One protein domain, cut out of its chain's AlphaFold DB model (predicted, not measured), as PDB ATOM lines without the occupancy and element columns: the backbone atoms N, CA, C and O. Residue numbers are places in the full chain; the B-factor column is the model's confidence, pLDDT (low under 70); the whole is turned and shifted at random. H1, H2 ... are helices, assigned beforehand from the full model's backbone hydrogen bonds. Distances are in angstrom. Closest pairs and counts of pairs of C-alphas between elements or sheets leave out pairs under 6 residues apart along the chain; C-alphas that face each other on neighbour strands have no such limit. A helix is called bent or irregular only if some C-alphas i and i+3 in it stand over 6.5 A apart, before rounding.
ATOM      1  N   SER A   2     159.220 109.253 146.116       70.31
ATOM      2  CA  SER A   2     158.914 108.334 147.224       70.31
ATOM      3  C   SER A   2     159.529 108.736 148.573       70.31
ATOM      4  O   SER A   2     158.905 108.494 149.590       70.31
ATOM      5  N   GLY A   3     160.688 109.412 148.606       87.06
ATOM      6  CA  GLY A   3     161.453 109.638 149.847       87.06
ATOM      7  C   GLY A   3     160.696 110.338 150.986       87.06
ATOM      8  O   GLY A   3     160.581 109.777 152.066       87.06
ATOM      9  N   ALA A   4     160.137 111.531 150.749       92.25
ATOM     10  CA  ALA A   4     159.406 112.263 151.793       92.25
ATOM     11  C   ALA A   4     158.159 111.503 152.277       92.25
ATOM     12  O   ALA A   4     157.892 111.462 153.472       92.25
ATOM     13  N   GLY A   5     157.431 110.854 151.361       93.88
ATOM     14  CA  GLY A   5     156.267 110.035 151.707       93.88
ATOM     15  C   GLY A   5     156.638 108.799 152.528       93.88
ATOM     16  O   GLY A   5     155.948 108.489 153.491       93.88
ATOM     17  N   THR A   6     157.746 108.130 152.194       94.62
ATOM     18  CA  THR A   6     158.267 106.994 152.965       94.62
ATOM     19  C   THR A   6     158.680 107.419 154.370       94.62
ATOM     20  O   THR A   6     158.264 106.776 155.323       94.62
ATOM     21  N   ILE A   7     159.417 108.524 154.509       95.81
ATOM     22  CA  ILE A   7     159.830 109.040 155.822       95.81
ATOM     23  C   ILE A   7     158.606 109.453 156.647       95.81
ATOM     24  O   ILE A   7     158.529 109.146 157.828       95.81
ATOM     25  N   LEU A   8     157.613 110.106 156.036       96.62
ATOM     26  CA  LEU A   8     156.371 110.447 156.728       96.62
ATOM     27  C   LEU A   8     155.633 109.193 157.212       96.62
ATOM     28  O   LEU A   8     155.177 109.154 158.352       96.62
ATOM     29  N   ALA A   9     155.528 108.169 156.362       96.50
ATOM     30  CA  ALA A   9     154.912 106.898 156.726       96.50
ATOM     31  C   ALA A   9     155.674 106.212 157.867       96.50
ATOM     32  O   ALA A   9     155.053 105.736 158.810       96.50
ATOM     33  N   GLU A  10     157.005 106.218 157.822       95.81
ATOM     34  CA  GLU A  10     157.858 105.714 158.898       95.81
ATOM     35  C   GLU A  10     157.617 106.472 160.208       95.81
ATOM     36  O   GLU A  10     157.386 105.843 161.236       95.81
ATOM     37  N   MET A  11     157.572 107.807 160.181       95.75
ATOM     38  CA  MET A  11     157.273 108.613 161.370       95.75
ATOM     39  C   MET A  11     155.884 108.303 161.946       95.75
ATOM     40  O   MET A  11     155.729 108.225 163.164       95.75
ATOM     41  N   LEU A  12     154.875 108.103 161.092       96.06
ATOM     42  CA  LEU A  12     153.524 107.716 161.516       96.06
ATOM     43  C   LEU A  12     153.496 106.308 162.122       96.06
ATOM     44  O   LEU A  12     152.825 106.092 163.127       96.06
ATOM     45  N   ILE A  13     154.238 105.362 161.540       96.56
ATOM     46  CA  ILE A  13     154.368 103.997 162.064       96.56
ATOM     47  C   ILE A  13     155.085 104.012 163.414       96.56
ATOM     48  O   ILE A  13     154.620 103.367 164.347       96.56
ATOM     49  N   LEU A  14     156.177 104.765 163.548       95.00
ATOM     50  CA  LEU A  14     156.898 104.916 164.813       95.00
ATOM     51  C   LEU A  14     156.003 105.519 165.896       95.00
ATOM     52  O   LEU A  14     155.989 105.018 167.019       95.00
ATOM     53  N   LEU A  15     155.216 106.543 165.552       94.50
ATOM     54  CA  LEU A  15     154.244 107.126 166.471       94.50
ATOM     55  C   LEU A  15     153.191 106.092 166.893       94.50
ATOM     56  O   LEU A  15     152.942 105.928 168.083       94.50
ATOM     57  N   LEU A  16     152.623 105.353 165.935       95.56
ATOM     58  CA  LEU A  16     151.642 104.301 166.208       95.56
ATOM     59  C   LEU A  16     152.216 103.215 167.125       95.56
ATOM     60  O   LEU A  16     151.563 102.816 168.088       95.56
ATOM     61  N   ILE A  17     153.437 102.752 166.848       96.44
ATOM     62  CA  ILE A  17     154.119 101.745 167.664       96.44
ATOM     63  C   ILE A  17     154.345 102.279 169.080       96.44
ATOM     64  O   ILE A  17     154.039 101.581 170.045       96.44
ATOM     65  N   GLY A  18     154.831 103.515 169.218       95.19
ATOM     66  CA  GLY A  18     155.024 104.150 170.519       95.19
ATOM     67  C   GLY A  18     153.724 104.228 171.317       95.19
ATOM     68  O   GLY A  18     153.689 103.847 172.485       95.19
ATOM     69  N   THR A  19     152.630 104.650 170.688       94.25
ATOM     70  CA  THR A  19     151.336 104.767 171.368       94.25
ATOM     71  C   THR A  19     150.751 103.409 171.757       94.25
ATOM     72  O   THR A  19     150.268 103.258 172.876       94.25
ATOM     73  N   VAL A  20     150.817 102.403 170.879       95.69
ATOM     74  CA  VAL A  20     150.192 101.091 171.123       95.69
ATOM     75  C   VAL A  20     151.027 100.206 172.050       95.69
ATOM     76  O   VAL A  20     150.472  99.584 172.950       95.69
ATOM     77  N   PHE A  21     152.342 100.127 171.835       95.69
ATOM     78  CA  PHE A  21     153.210  99.183 172.549       95.69
ATOM     79  C   PHE A  21     153.932  99.802 173.745       95.69
ATOM     80  O   PHE A  21     154.232  99.088 174.697       95.69
ATOM     81  N   LEU A  22     154.234 101.104 173.702       94.56
ATOM     82  CA  LEU A  22     154.962 101.800 174.773       94.56
ATOM     83  C   LEU A  22     154.048 102.679 175.637       94.56
ATOM     84  O   LEU A  22     154.541 103.351 176.538       94.56
ATOM     85  N   HIS A  23     152.735 102.686 175.362       92.81
ATOM     86  CA  HIS A  23     151.751 103.556 176.014       92.81
ATOM     87  C   HIS A  23     152.141 105.043 175.971       92.81
ATOM     88  O   HIS A  23     151.858 105.805 176.895       92.81
ATOM     89  N   PHE A  24     152.816 105.458 174.895       94.00
ATOM     90  CA  PHE A  24     153.234 106.840 174.705       94.00
ATOM     91  C   PHE A  24     152.040 107.732 174.344       94.00
ATOM     92  O   PHE A  24     151.412 107.558 173.292       94.00
ATOM     93  N   ASP A  25     151.774 108.723 175.194       92.94
ATOM     94  CA  ASP A  25     150.755 109.745 174.980       92.94
ATOM     95  C   ASP A  25     151.397 111.050 174.487       92.94
ATOM     96  O   ASP A  25     152.069 111.776 175.227       92.94
ATOM     97  N   LEU A  26     151.188 111.345 173.205       91.44
ATOM     98  CA  LEU A  26     151.754 112.525 172.555       91.44
ATOM     99  C   LEU A  26     151.192 113.833 173.126       91.44
ATOM    100  O   LEU A  26     151.915 114.823 173.199       91.44
ATOM    101  N   SER A  27     149.925 113.838 173.546       90.81
ATOM    102  CA  SER A  27     149.268 115.022 174.104       90.81
ATOM    103  C   SER A  27     149.889 115.414 175.439       90.81
ATOM    104  O   SER A  27     150.209 116.579 175.670       90.81
ATOM    105  N   SER A  28     150.108 114.421 176.292       92.12
ATOM    106  CA  SER A  28     150.759 114.569 177.589       92.12
ATOM    107  C   SER A  28     152.209 115.005 177.409       92.12
ATOM    108  O   SER A  28     152.636 115.968 178.035       92.12
ATOM    109  N   TYR A  29     152.932 114.390 176.465       92.31
ATOM    110  CA  TYR A  29     154.295 114.803 176.136       92.31
ATOM    111  C   TYR A  29     154.371 116.271 175.690       92.31
ATOM    112  O   TYR A  29     155.231 117.015 176.160       92.31
ATOM    113  N   VAL A  30     153.465 116.723 174.816       92.69
ATOM    114  CA  VAL A  30     153.410 118.134 174.401       92.69
ATOM    115  C   VAL A  30     153.133 119.046 175.596       92.69
ATOM    116  O   VAL A  30     153.829 120.050 175.757       92.69
ATOM    117  N   HIS A  31     152.172 118.692 176.450       90.06
ATOM    118  CA  HIS A  31     151.858 119.465 177.651       90.06
ATOM    119  C   HIS A  31     153.066 119.581 178.594       90.06
ATOM    120  O   HIS A  31     153.387 120.673 179.069       90.06
ATOM    121  N   ASP A  32     153.788 118.480 178.806       91.75
ATOM    122  CA  ASP A  32     154.990 118.441 179.637       91.75
ATOM    123  C   ASP A  32     156.119 119.293 179.053       91.75
ATOM    124  O   ASP A  32     156.764 120.038 179.789       91.75
ATOM    125  N   ILE A  33     156.329 119.260 177.732       91.06
ATOM    126  CA  ILE A  33     157.321 120.109 177.058       91.06
ATOM    127  C   ILE A  33     156.967 121.592 177.192       91.06
ATOM    128  O   ILE A  33     157.845 122.406 177.503       91.06
ATOM    129  N   VAL A  34     155.697 121.961 177.007       88.94
ATOM    130  CA  VAL A  34     155.238 123.345 177.199       88.94
ATOM    131  C   VAL A  34     155.470 123.767 178.648       88.94
ATOM    132  O   VAL A  34     156.084 124.802 178.899       88.94
ATOM    133  N   LYS A  35     155.074 122.943 179.620       86.06
ATOM    134  CA  LYS A  35     155.286 123.212 181.047       86.06
ATOM    135  C   LYS A  35     156.767 123.336 181.407       86.06
ATOM    136  O   LYS A  35     157.134 124.277 182.107       86.06
ATOM    137  N   MET A  36     157.616 122.437 180.913       87.75
ATOM    138  CA  MET A  36     159.062 122.454 181.141       87.75
ATOM    139  C   MET A  36     159.707 123.720 180.575       87.75
ATOM    140  O   MET A  36     160.559 124.316 181.226       87.75
ATOM    141  N   THR A  37     159.267 124.168 179.398       84.12
ATOM    142  CA  THR A  37     159.755 125.408 178.777       84.12
ATOM    143  C   THR A  37     159.348 126.644 179.590       84.12
ATOM    144  O   THR A  37     160.088 127.624 179.636       84.12
ATOM    145  N   MET A  38     158.199 126.592 180.270       75.44
ATOM    146  CA  MET A  38     157.636 127.728 181.010       75.44
ATOM    147  C   MET A  38     157.998 127.749 182.504       75.44
ATOM    148  O   MET A  38     157.927 128.807 183.127       75.44
ATOM    149  N   SER A  39     158.400 126.621 183.098       76.06
ATOM    150  CA  SER A  39     158.757 126.538 184.524       76.06
ATOM    151  C   SER A  39     159.878 127.510 184.929       76.06
ATOM    152  O   SER A  39     159.686 128.232 185.907       76.06
ATOM    153  N   PRO A  40     160.993 127.638 184.175       76.88
ATOM    154  CA  PRO A  40     162.079 128.549 184.543       76.88
ATOM    155  C   PRO A  40     161.658 130.025 184.575       76.88
ATOM    156  O   PRO A  40     162.227 130.816 185.323       76.88
ATOM    157  N   LEU A  41     160.645 130.412 183.787       69.88
ATOM    158  CA  LEU A  41     160.129 131.784 183.771       69.88
ATOM    159  C   LEU A  41     159.383 132.131 185.066       69.88
ATOM    160  O   LEU A  41     159.440 133.277 185.512       69.88
ATOM    161  N   LYS A  42     158.728 131.146 185.697       66.44
ATOM    162  CA  LYS A  42     158.038 131.328 186.983       66.44
ATOM    163  C   LYS A  42     159.024 131.517 188.134       66.44
ATOM    164  O   LYS A  42     158.838 132.414 188.954       66.44
ATOM    165  N   ASP A  43     160.103 130.739 188.140       69.81
ATOM    166  CA  ASP A  43     161.097 130.759 189.218       69.81
ATOM    167  C   ASP A  43     161.949 132.040 189.216       69.81
ATOM    168  O   ASP A  43     162.328 132.543 190.272       69.81
ATOM    169  N   VAL A  44     162.208 132.618 188.038       68.75
ATOM    170  CA  VAL A  44     162.980 133.866 187.895       68.75
ATOM    171  C   VAL A  44     162.124 135.116 188.161       68.75
ATOM    172  O   VAL A  44     162.646 136.149 188.581       68.75
ATOM    173  N   GLY A  45     160.808 135.044 187.938       63.47
ATOM    174  CA  GLY A  45     159.908 136.198 188.012       63.47
ATOM    175  C   GLY A  45     159.159 136.406 189.328       63.47
ATOM    176  O   GLY A  45     158.593 137.479 189.517       63.47
ATOM    177  N   GLY A  46     159.158 135.428 190.241       63.00
ATOM    178  CA  GLY A  46     158.275 135.405 191.420       63.00
ATOM    179  C   GLY A  46     158.367 136.602 192.382       63.00
ATOM    180  O   GLY A  46     157.435 136.825 193.148       63.00
ATOM    181  N   ASN A  47     159.437 137.404 192.315       63.66
ATOM    182  CA  ASN A  47     159.646 138.579 193.174       63.66
ATOM    183  C   ASN A  47     159.675 139.919 192.415       63.66
ATOM    184  O   ASN A  47     159.878 140.961 193.039       63.66
ATOM    185  N   ASN A  48     159.512 139.923 191.087       70.75
ATOM    186  CA  ASN A  48     159.555 141.145 190.283       70.75
ATOM    187  C   ASN A  48     158.176 141.418 189.654       70.75
ATOM    188  O   ASN A  48     157.802 140.708 188.721       70.75
ATOM    189  N   PRO A  49     157.450 142.466 190.094       66.31
ATOM    190  CA  PRO A  49     156.116 142.801 189.589       66.31
ATOM    191  C   PRO A  49     156.035 142.956 188.063       66.31
ATOM    192  O   PRO A  49     155.008 142.641 187.475       66.31
ATOM    193  N   LEU A  50     157.124 143.386 187.409       68.56
ATOM    194  CA  LEU A  50     157.188 143.492 185.945       68.56
ATOM    195  C   LEU A  50     157.200 142.124 185.247       68.56
ATOM    196  O   LEU A  50     156.767 142.020 184.106       68.56
ATOM    197  N   VAL A  51     157.718 141.085 185.903       68.69
ATOM    198  CA  VAL A  51     157.808 139.731 185.340       68.69
ATOM    199  C   VAL A  51     156.530 138.943 185.611       68.69
ATOM    200  O   VAL A  51     156.132 138.148 184.766       68.69
ATOM    201  N   THR A  52     155.849 139.204 186.729       66.69
ATOM    202  CA  THR A  52     154.578 138.557 187.088       66.69
ATOM    203  C   THR A  52     153.479 138.801 186.050       66.69
ATOM    204  O   THR A  52     152.820 137.849 185.646       66.69
ATOM    205  N   ASP A  53     153.345 140.030 185.538       66.62
ATOM    206  CA  ASP A  53     152.371 140.366 184.479       66.62
ATOM    207  C   ASP A  53     152.740 139.784 183.100       66.62
ATOM    208  O   ASP A  53     151.900 139.705 182.205       66.62
ATOM    209  N   MET A  54     153.992 139.350 182.915       67.00
ATOM    210  CA  MET A  54     154.446 138.637 181.717       67.00
ATOM    211  C   MET A  54     154.353 137.109 181.861       67.00
ATOM    212  O   MET A  54     154.632 136.391 180.896       67.00
ATOM    213  N   MET A  55     153.980 136.587 183.037       73.38
ATOM    214  CA  MET A  55     153.814 135.148 183.239       73.38
ATOM    215  C   MET A  55     152.543 134.646 182.566       73.38
ATOM    216  O   MET A  55     151.465 135.216 182.713       73.38
ATOM    217  N   TRP A  56     152.667 133.533 181.850       74.81
ATOM    218  CA  TRP A  56     151.536 132.946 181.147       74.81
ATOM    219  C   TRP A  56     150.593 132.244 182.128       74.81
ATOM    220  O   TRP A  56     151.037 131.488 183.003       74.81
ATOM    221  N   THR A  57     149.289 132.473 181.972       83.44
ATOM    222  CA  THR A  57     148.262 131.813 182.787       83.44
ATOM    223  C   THR A  57     148.146 130.326 182.418       83.44
ATOM    224  O   THR A  57     148.534 129.931 181.311       83.44
ATOM    225  N   PRO A  58     147.617 129.462 183.307       83.38
ATOM    226  CA  PRO A  58     147.356 128.059 182.975       83.38
ATOM    227  C   PRO A  58     146.513 127.891 181.701       83.38
ATOM    228  O   PRO A  58     146.780 127.003 180.896       83.38
ATOM    229  N   GLU A  59     145.550 128.784 181.474       86.88
ATOM    230  CA  GLU A  59     144.694 128.787 180.286       86.88
ATOM    231  C   GLU A  59     145.504 129.094 179.019       86.88
ATOM    232  O   GLU A  59     145.344 128.416 178.007       86.88
ATOM    233  N   GLN A  60     146.426 130.061 179.074       87.25
ATOM    234  CA  GLN A  60     147.320 130.373 177.953       87.25
ATOM    235  C   GLN A  60     148.268 129.206 177.642       87.25
ATOM    236  O   GLN A  60     148.502 128.890 176.476       87.25
ATOM    237  N   MET A  61     148.778 128.522 178.673       86.25
ATOM    238  CA  MET A  61     149.599 127.318 178.501       86.25
ATOM    239  C   MET A  61     148.810 126.180 177.839       86.25
ATOM    240  O   MET A  61     149.343 125.482 176.969       86.25
ATOM    241  N   GLN A  62     147.538 126.009 178.212       88.38
ATOM    242  CA  GLN A  62     146.664 125.020 177.587       88.38
ATOM    243  C   GLN A  62     146.394 125.365 176.120       88.38
ATOM    244  O   GLN A  62     146.593 124.514 175.259       88.38
ATOM    245  N   MET A  63     146.068 126.625 175.809       89.69
ATOM    246  CA  MET A  63     145.866 127.079 174.425       89.69
ATOM    247  C   MET A  63     147.086 126.809 173.537       89.69
ATOM    248  O   MET A  63     146.944 126.400 172.386       89.69
ATOM    249  N   VAL A  64     148.295 127.015 174.063       90.44
ATOM    250  CA  VAL A  64     149.542 126.750 173.330       90.44
ATOM    251  C   VAL A  64     149.766 125.254 173.135       90.44
ATOM    252  O   VAL A  64     150.191 124.841 172.055       90.44
ATOM    253  N   SER A  65     149.452 124.438 174.141       91.38
ATOM    254  CA  SER A  65     149.518 122.975 174.031       91.38
ATOM    255  C   SER A  65     148.551 122.467 172.959       91.38
ATOM    256  O   SER A  65     148.957 121.719 172.069       91.38
ATOM    257  N   ASP A  66     147.309 122.952 172.969       90.50
ATOM    258  CA  ASP A  66     146.277 122.581 171.999       90.50
ATOM    259  C   ASP A  66     146.651 123.033 170.579       90.50
ATOM    260  O   ASP A  66     146.551 122.257 169.626       90.50
ATOM    261  N   ALA A  67     147.156 124.261 170.426       90.12
ATOM    262  CA  ALA A  67     147.648 124.764 169.146       90.12
ATOM    263  C   ALA A  67     148.841 123.941 168.631       90.12
ATOM    264  O   ALA A  67     148.906 123.610 167.446       90.12
ATOM    265  N   THR A  68     149.758 123.554 169.522       91.75
ATOM    266  CA  THR A  68     150.904 122.701 169.178       91.75
ATOM    267  C   THR A  68     150.431 121.334 168.696       91.75
ATOM    268  O   THR A  68     150.871 120.881 167.640       91.75
ATOM    269  N   MET A  69     149.479 120.716 169.404       91.88
ATOM    270  CA  MET A  69     148.868 119.443 169.011       91.88
ATOM    271  C   MET A  69     148.214 119.519 167.629       91.88
ATOM    272  O   MET A  69     148.410 118.630 166.798       91.88
ATOM    273  N   GLN A  70     147.500 120.609 167.335       91.38
ATOM    274  CA  GLN A  70     146.890 120.820 166.022       91.38
ATOM    275  C   GLN A  70     147.922 120.938 164.893       91.38
ATOM    276  O   GLN A  70     147.604 120.584 163.761       91.38
ATOM    277  N   MET A  71     149.145 121.396 165.175       93.00
ATOM    278  CA  MET A  71     150.216 121.579 164.185       93.00
ATOM    279  C   MET A  71     151.153 120.370 164.037       93.00
ATOM    280  O   MET A  71     152.064 120.402 163.205       93.00
ATOM    281  N   ILE A  72     150.947 119.287 164.792       93.44
ATOM    282  CA  ILE A  72     151.768 118.070 164.680       93.44
ATOM    283  C   ILE A  72     151.785 117.501 163.253       93.44
ATOM    284  O   ILE A  72     152.882 117.239 162.750       93.44
ATOM    285  N   PRO A  73     150.645 117.350 162.545       94.00
ATOM    286  CA  PRO A  73     150.664 116.833 161.176       94.00
ATOM    287  C   PRO A  73     151.525 117.693 160.242       94.00
ATOM    288  O   PRO A  73     152.324 117.169 159.466       94.00
ATOM    289  N   PHE A  74     151.419 119.018 160.352       95.69
ATOM    290  CA  PHE A  74     152.250 119.971 159.628       95.69
ATOM    291  C   PHE A  74     153.732 119.756 159.939       95.69
ATOM    292  O   PHE A  74     154.534 119.621 159.012       95.69
ATOM    293  N   ALA A  75     154.097 119.665 161.220       94.81
ATOM    294  CA  ALA A  75     155.477 119.458 161.644       94.81
ATOM    295  C   ALA A  75     156.058 118.145 161.099       94.81
ATOM    296  O   ALA A  75     157.202 118.133 160.640       94.81
ATOM    297  N   MET A  76     155.277 117.061 161.071       95.81
ATOM    298  CA  MET A  76     155.689 115.781 160.484       95.81
ATOM    299  C   MET A  76     155.891 115.882 158.966       95.81
ATOM    300  O   MET A  76     156.894 115.400 158.435       95.81
ATOM    301  N   ILE A  77     154.982 116.546 158.246       96.62
ATOM    302  CA  ILE A  77     155.091 116.726 156.789       96.62
ATOM    303  C   ILE A  77     156.320 117.576 156.444       96.62
ATOM    304  O   ILE A  77     157.111 117.203 155.580       96.62
ATOM    305  N   VAL A  78     156.526 118.693 157.142       95.75
ATOM    306  CA  VAL A  78     157.684 119.566 156.907       95.75
ATOM    307  C   VAL A  78     158.985 118.855 157.278       95.75
ATOM    308  O   VAL A  78     159.927 118.872 156.488       95.75
ATOM    309  N   SER A  79     159.035 118.177 158.425       95.69
ATOM    310  CA  SER A  79     160.221 117.428 158.861       95.69
ATOM    311  C   SER A  79     160.572 116.295 157.899       95.69
ATOM    312  O   SER A  79     161.733 116.154 157.518       95.69
ATOM    313  N   SER A  80     159.583 115.519 157.443       96.69
ATOM    314  CA  SER A  80     159.802 114.439 156.470       96.69
ATOM    315  C   SER A  80     160.294 114.965 155.120       96.69
ATOM    316  O   SER A  80     161.217 114.397 154.532       96.69
ATOM    317  N   PHE A  81     159.749 116.090 154.650       94.81
ATOM    318  CA  PHE A  81     160.238 116.769 153.456       94.81
ATOM    319  C   PHE A  81     161.683 117.254 153.624       94.81
ATOM    320  O   PHE A  81     162.522 116.984 152.763       94.81
ATOM    321  N   MET A  82     161.997 117.921 154.738       94.44
ATOM    322  CA  MET A  82     163.344 118.425 155.020       94.44
ATOM    323  C   MET A  82     164.364 117.295 155.113       94.44
ATOM    324  O   MET A  82     165.416 117.380 154.480       94.44
ATOM    325  N   MET A  83     164.043 116.211 155.822       94.62
ATOM    326  CA  MET A  83     164.900 115.029 155.867       94.62
ATOM    327  C   MET A  83     165.104 114.438 154.477       94.62
ATOM    328  O   MET A  83     166.240 114.194 154.099       94.62
ATOM    329  N   ALA A  84     164.055 114.294 153.661       93.69
ATOM    330  CA  ALA A  84     164.210 113.794 152.297       93.69
ATOM    331  C   ALA A  84     165.149 114.671 151.448       93.69
ATOM    332  O   ALA A  84     165.965 114.146 150.688       93.69
ATOM    333  N   VAL A  85     165.055 115.999 151.580       90.81
ATOM    334  CA  VAL A  85     165.940 116.949 150.889       90.81
ATOM    335  C   VAL A  85     167.381 116.819 151.386       90.81
ATOM    336  O   VAL A  85     168.291 116.722 150.563       90.81
ATOM    337  N   ILE A  86     167.594 116.772 152.704       92.31
ATOM    338  CA  ILE A  86     168.921 116.627 153.321       92.31
ATOM    339  C   ILE A  86     169.547 115.289 152.922       92.31
ATOM    340  O   ILE A  86     170.667 115.261 152.419       92.31
ATOM    341  N   THR A  87     168.812 114.187 153.065       91.44
ATOM    342  CA  THR A  87     169.257 112.850 152.667       91.44
ATOM    343  C   THR A  87     169.620 112.821 151.191       91.44
ATOM    344  O   THR A  87     170.676 112.305 150.844       91.44
ATOM    345  N   HIS A  88     168.813 113.413 150.308       88.62
ATOM    346  CA  HIS A  88     169.156 113.483 148.888       88.62
ATOM    347  C   HIS A  88     170.425 114.315 148.636       88.62
ATOM    348  O   HIS A  88     171.276 113.905 147.846       88.62
ATOM    349  N   ALA A  89     170.579 115.454 149.317       88.00
ATOM    350  CA  ALA A  89     171.745 116.322 149.182       88.00
ATOM    351  C   ALA A  89     173.045 115.654 149.662       88.00
ATOM    352  O   ALA A  89     174.082 115.832 149.024       88.00
ATOM    353  N   LEU A  90     172.984 114.866 150.742       90.06
ATOM    354  CA  LEU A  90     174.134 114.162 151.318       90.06
ATOM    355  C   LEU A  90     174.438 112.834 150.613       90.06
ATOM    356  O   LEU A  90     175.597 112.537 150.341       90.06
ATOM    357  N   ALA A  91     173.419 112.038 150.283       88.31
ATOM    358  CA  ALA A  91     173.607 110.719 149.676       88.31
ATOM    359  C   ALA A  91     174.080 110.812 148.223       88.31
ATOM    360  O   ALA A  91     174.868 109.984 147.772       88.31
ATOM    361  N   ARG A  92     173.633 111.830 147.478       85.62
ATOM    362  CA  ARG A  92     173.992 111.996 146.068       85.62
ATOM    363  C   ARG A  92     175.513 112.028 145.812       85.62
ATOM    364  O   ARG A  92     175.952 111.216 145.004       85.62
ATOM    365  N   PRO A  93     176.325 112.905 146.440       84.19
ATOM    366  CA  PRO A  93     177.770 112.931 146.194       84.19
ATOM    367  C   PRO A  93     178.468 111.621 146.589       84.19
ATOM    368  O   PRO A  93     179.445 111.241 145.951       84.19
ATOM    369  N   ILE A  94     177.952 110.915 147.599       85.94
ATOM    370  CA  ILE A  94     178.485 109.622 148.049       85.94
ATOM    371  C   ILE A  94     178.200 108.525 147.014       85.94
ATOM    372  O   ILE A  94     179.061 107.709 146.721       85.94
ATOM    373  N   ILE A  95     177.004 108.500 146.425       85.56
ATOM    374  CA  ILE A  95     176.643 107.475 145.435       85.56
ATOM    375  C   ILE A  95     177.328 107.747 144.089       85.56
ATOM    376  O   ILE A  95     177.788 106.814 143.429       85.56
ATOM    377  N   GLU A  96     177.456 109.018 143.698       84.12
ATOM    378  CA  GLU A  96     178.131 109.401 142.451       84.12
ATOM    379  C   GLU A  96     179.624 109.066 142.440       84.12
ATOM    380  O   GLU A  96     180.183 108.832 141.369       84.12
ATOM    381  N   SER A  97     180.271 108.968 143.605       81.69
ATOM    382  CA  SER A  97     181.656 108.488 143.685       81.69
ATOM    383  C   SER A  97     181.788 106.983 143.406       81.69
ATOM    384  O   SER A  97     182.884 106.511 143.121       81.69
ATOM    385  N   THR A  98     180.679 106.234 143.423       79.75
ATOM    386  CA  THR A  98     180.648 104.765 143.302       79.75
ATOM    387  C   THR A  98     180.203 104.298 141.902       79.75
ATOM    388  O   THR A  98     179.621 103.230 141.749       79.75
ATOM    389  N   ALA A  99     180.448 105.105 140.862       76.81
ATOM    390  CA  ALA A  99     180.104 104.861 139.447       76.81
ATOM    391  C   ALA A  99     178.599 104.813 139.087       76.81
ATOM    392  O   ALA A  99     178.247 104.664 137.913       76.81
ATOM    393  N   PHE A 100     177.695 105.015 140.049       78.88
ATOM    394  CA  PHE A 100     176.260 105.134 139.788       78.88
ATOM    395  C   PHE A 100     175.860 106.589 139.519       78.88
ATOM    396  O   PHE A 100     176.215 107.501 140.260       78.88
ATOM    397  N   HIS A 101     175.070 106.815 138.468       77.19
ATOM    398  CA  HIS A 101     174.561 108.145 138.135       77.19
ATOM    399  C   HIS A 101     173.233 108.408 138.849       77.19
ATOM    400  O   HIS A 101     172.216 107.787 138.536       77.19
ATOM    401  N   VAL A 102     173.227 109.364 139.782       79.12
ATOM    402  CA  VAL A 102     172.008 109.807 140.471       79.12
ATOM    403  C   VAL A 102     171.510 111.113 139.841       79.12
ATOM    404  O   VAL A 102     172.239 112.109 139.837       79.12
ATOM    405  N   PRO A 103     170.265 111.164 139.328       79.38
ATOM    406  CA  PRO A 103     169.712 112.384 138.753       79.38
ATOM    407  C   PRO A 103     169.785 113.568 139.727       79.38
ATOM    408  O   PRO A 103     169.370 113.469 140.883       79.38
ATOM    409  N   LYS A 104     170.299 114.704 139.246       80.56
ATOM    410  CA  LYS A 104     170.305 115.975 139.983       80.56
ATOM    411  C   LYS A 104     168.877 116.490 140.164       80.56
ATOM    412  O   LYS A 104     168.049 116.367 139.258       80.56
ATOM    413  N   LEU A 105     168.618 117.161 141.287       81.81
ATOM    414  CA  LEU A 105     167.449 118.032 141.389       81.81
ATOM    415  C   LEU A 105     167.495 119.080 140.277       81.81
ATOM    416  O   LEU A 105     168.562 119.598 139.930       81.81
ATOM    417  N   LYS A 106     166.321 119.401 139.729       86.62
ATOM    418  CA  LYS A 106     166.207 120.481 138.751       86.62
ATOM    419  C   LYS A 106     166.748 121.776 139.367       86.62
ATOM    420  O   LYS A 106     166.470 122.034 140.543       86.62
TER     421      LYS A 106
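Overview. This is residues 2 to 106 of the 210 residues of an uncharacterized protein of Paenibacillus sp. P1XP2 (UniProt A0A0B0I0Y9). Two helices joined at a corner, H1 and H2, sit over a second, long path of two helices, H4 and H5, which run one after the other back along the model; H2 packs on H4 and H1 on the first half of H5. The little helix H3 lies at one far end, and the later half of H5 runs on to the other, where residues 97 to 106 fold back. The printed part has 105 residues with five named helices, H1 to H5 in that order, and no named strand; the class is all helix. It is extended, with a radius of gyration of the C-alphas of 20.7 A, and its outline is elongated, 67 by 34 by 21 A.

Along the chain. H1 takes residues 3 to 21, from C-alpha 3 at (161.453, 109.638, 149.847), and is 26.3 A long. H2, residues 26 to 45, is 29.4 A long, with a kink of 28 degrees near residue 38; it is irregular, but only just, with C-alphas 37 and 40 7.0 A apart. H3 is residues 49 to 52, with C-alpha 49 at (156.116, 142.801, 189.589). H4, residues 58 to 70, measures 18.4 A. H5, residues 72 to 96, is the longest at 35.6 A, has a kink of 27 degrees near residue 90, and ends with C-alpha 96 at (178.131, 109.401, 142.451).

Arrangement. H1 and H2 are close but not clearly touching, about perpendicular at 86 degrees; their closest C-alphas, of Thr 19 and Leu 26, are 7.9 A apart. H1 touches H5, with its residues 3 to 11 alone, at residues 76 to 84 of H5; the closest C-alphas, of Ala 4 and Phe 81, are 4.9 A apart. They run opposite ways at a steep tilt of 53 degrees. H2 touches H4 with residues 27 to 35 alone, closest at the C-alphas of His 31 and Ser 65, 5.6 A. These two run opposite ways at a tilt of 38 degrees, only just steep. H3 is close to H2 but not clearly touching, the C-alphas of Gly 45 and Val 51 being 4.9 A apart. H4 and H5 meet only through their link. H1 and H4 are apart, and so are H2 and H5. In H1 and H4 every O i to N i+4 pair is within hydrogen-bond range; in H2 it is 13 of 16 and in H5 19 of 21, while H3 is too short for such a pair.

Size, cuts and confidence. The two C-alphas farthest apart, of Pro 49 and Ala 99, are 67.3 A from each other. The printed part has no cut, and its four links between helices are tight. The mean pLDDT of the printed part is 86.4; residues 41 to 47 and 49 to 54 are under 70.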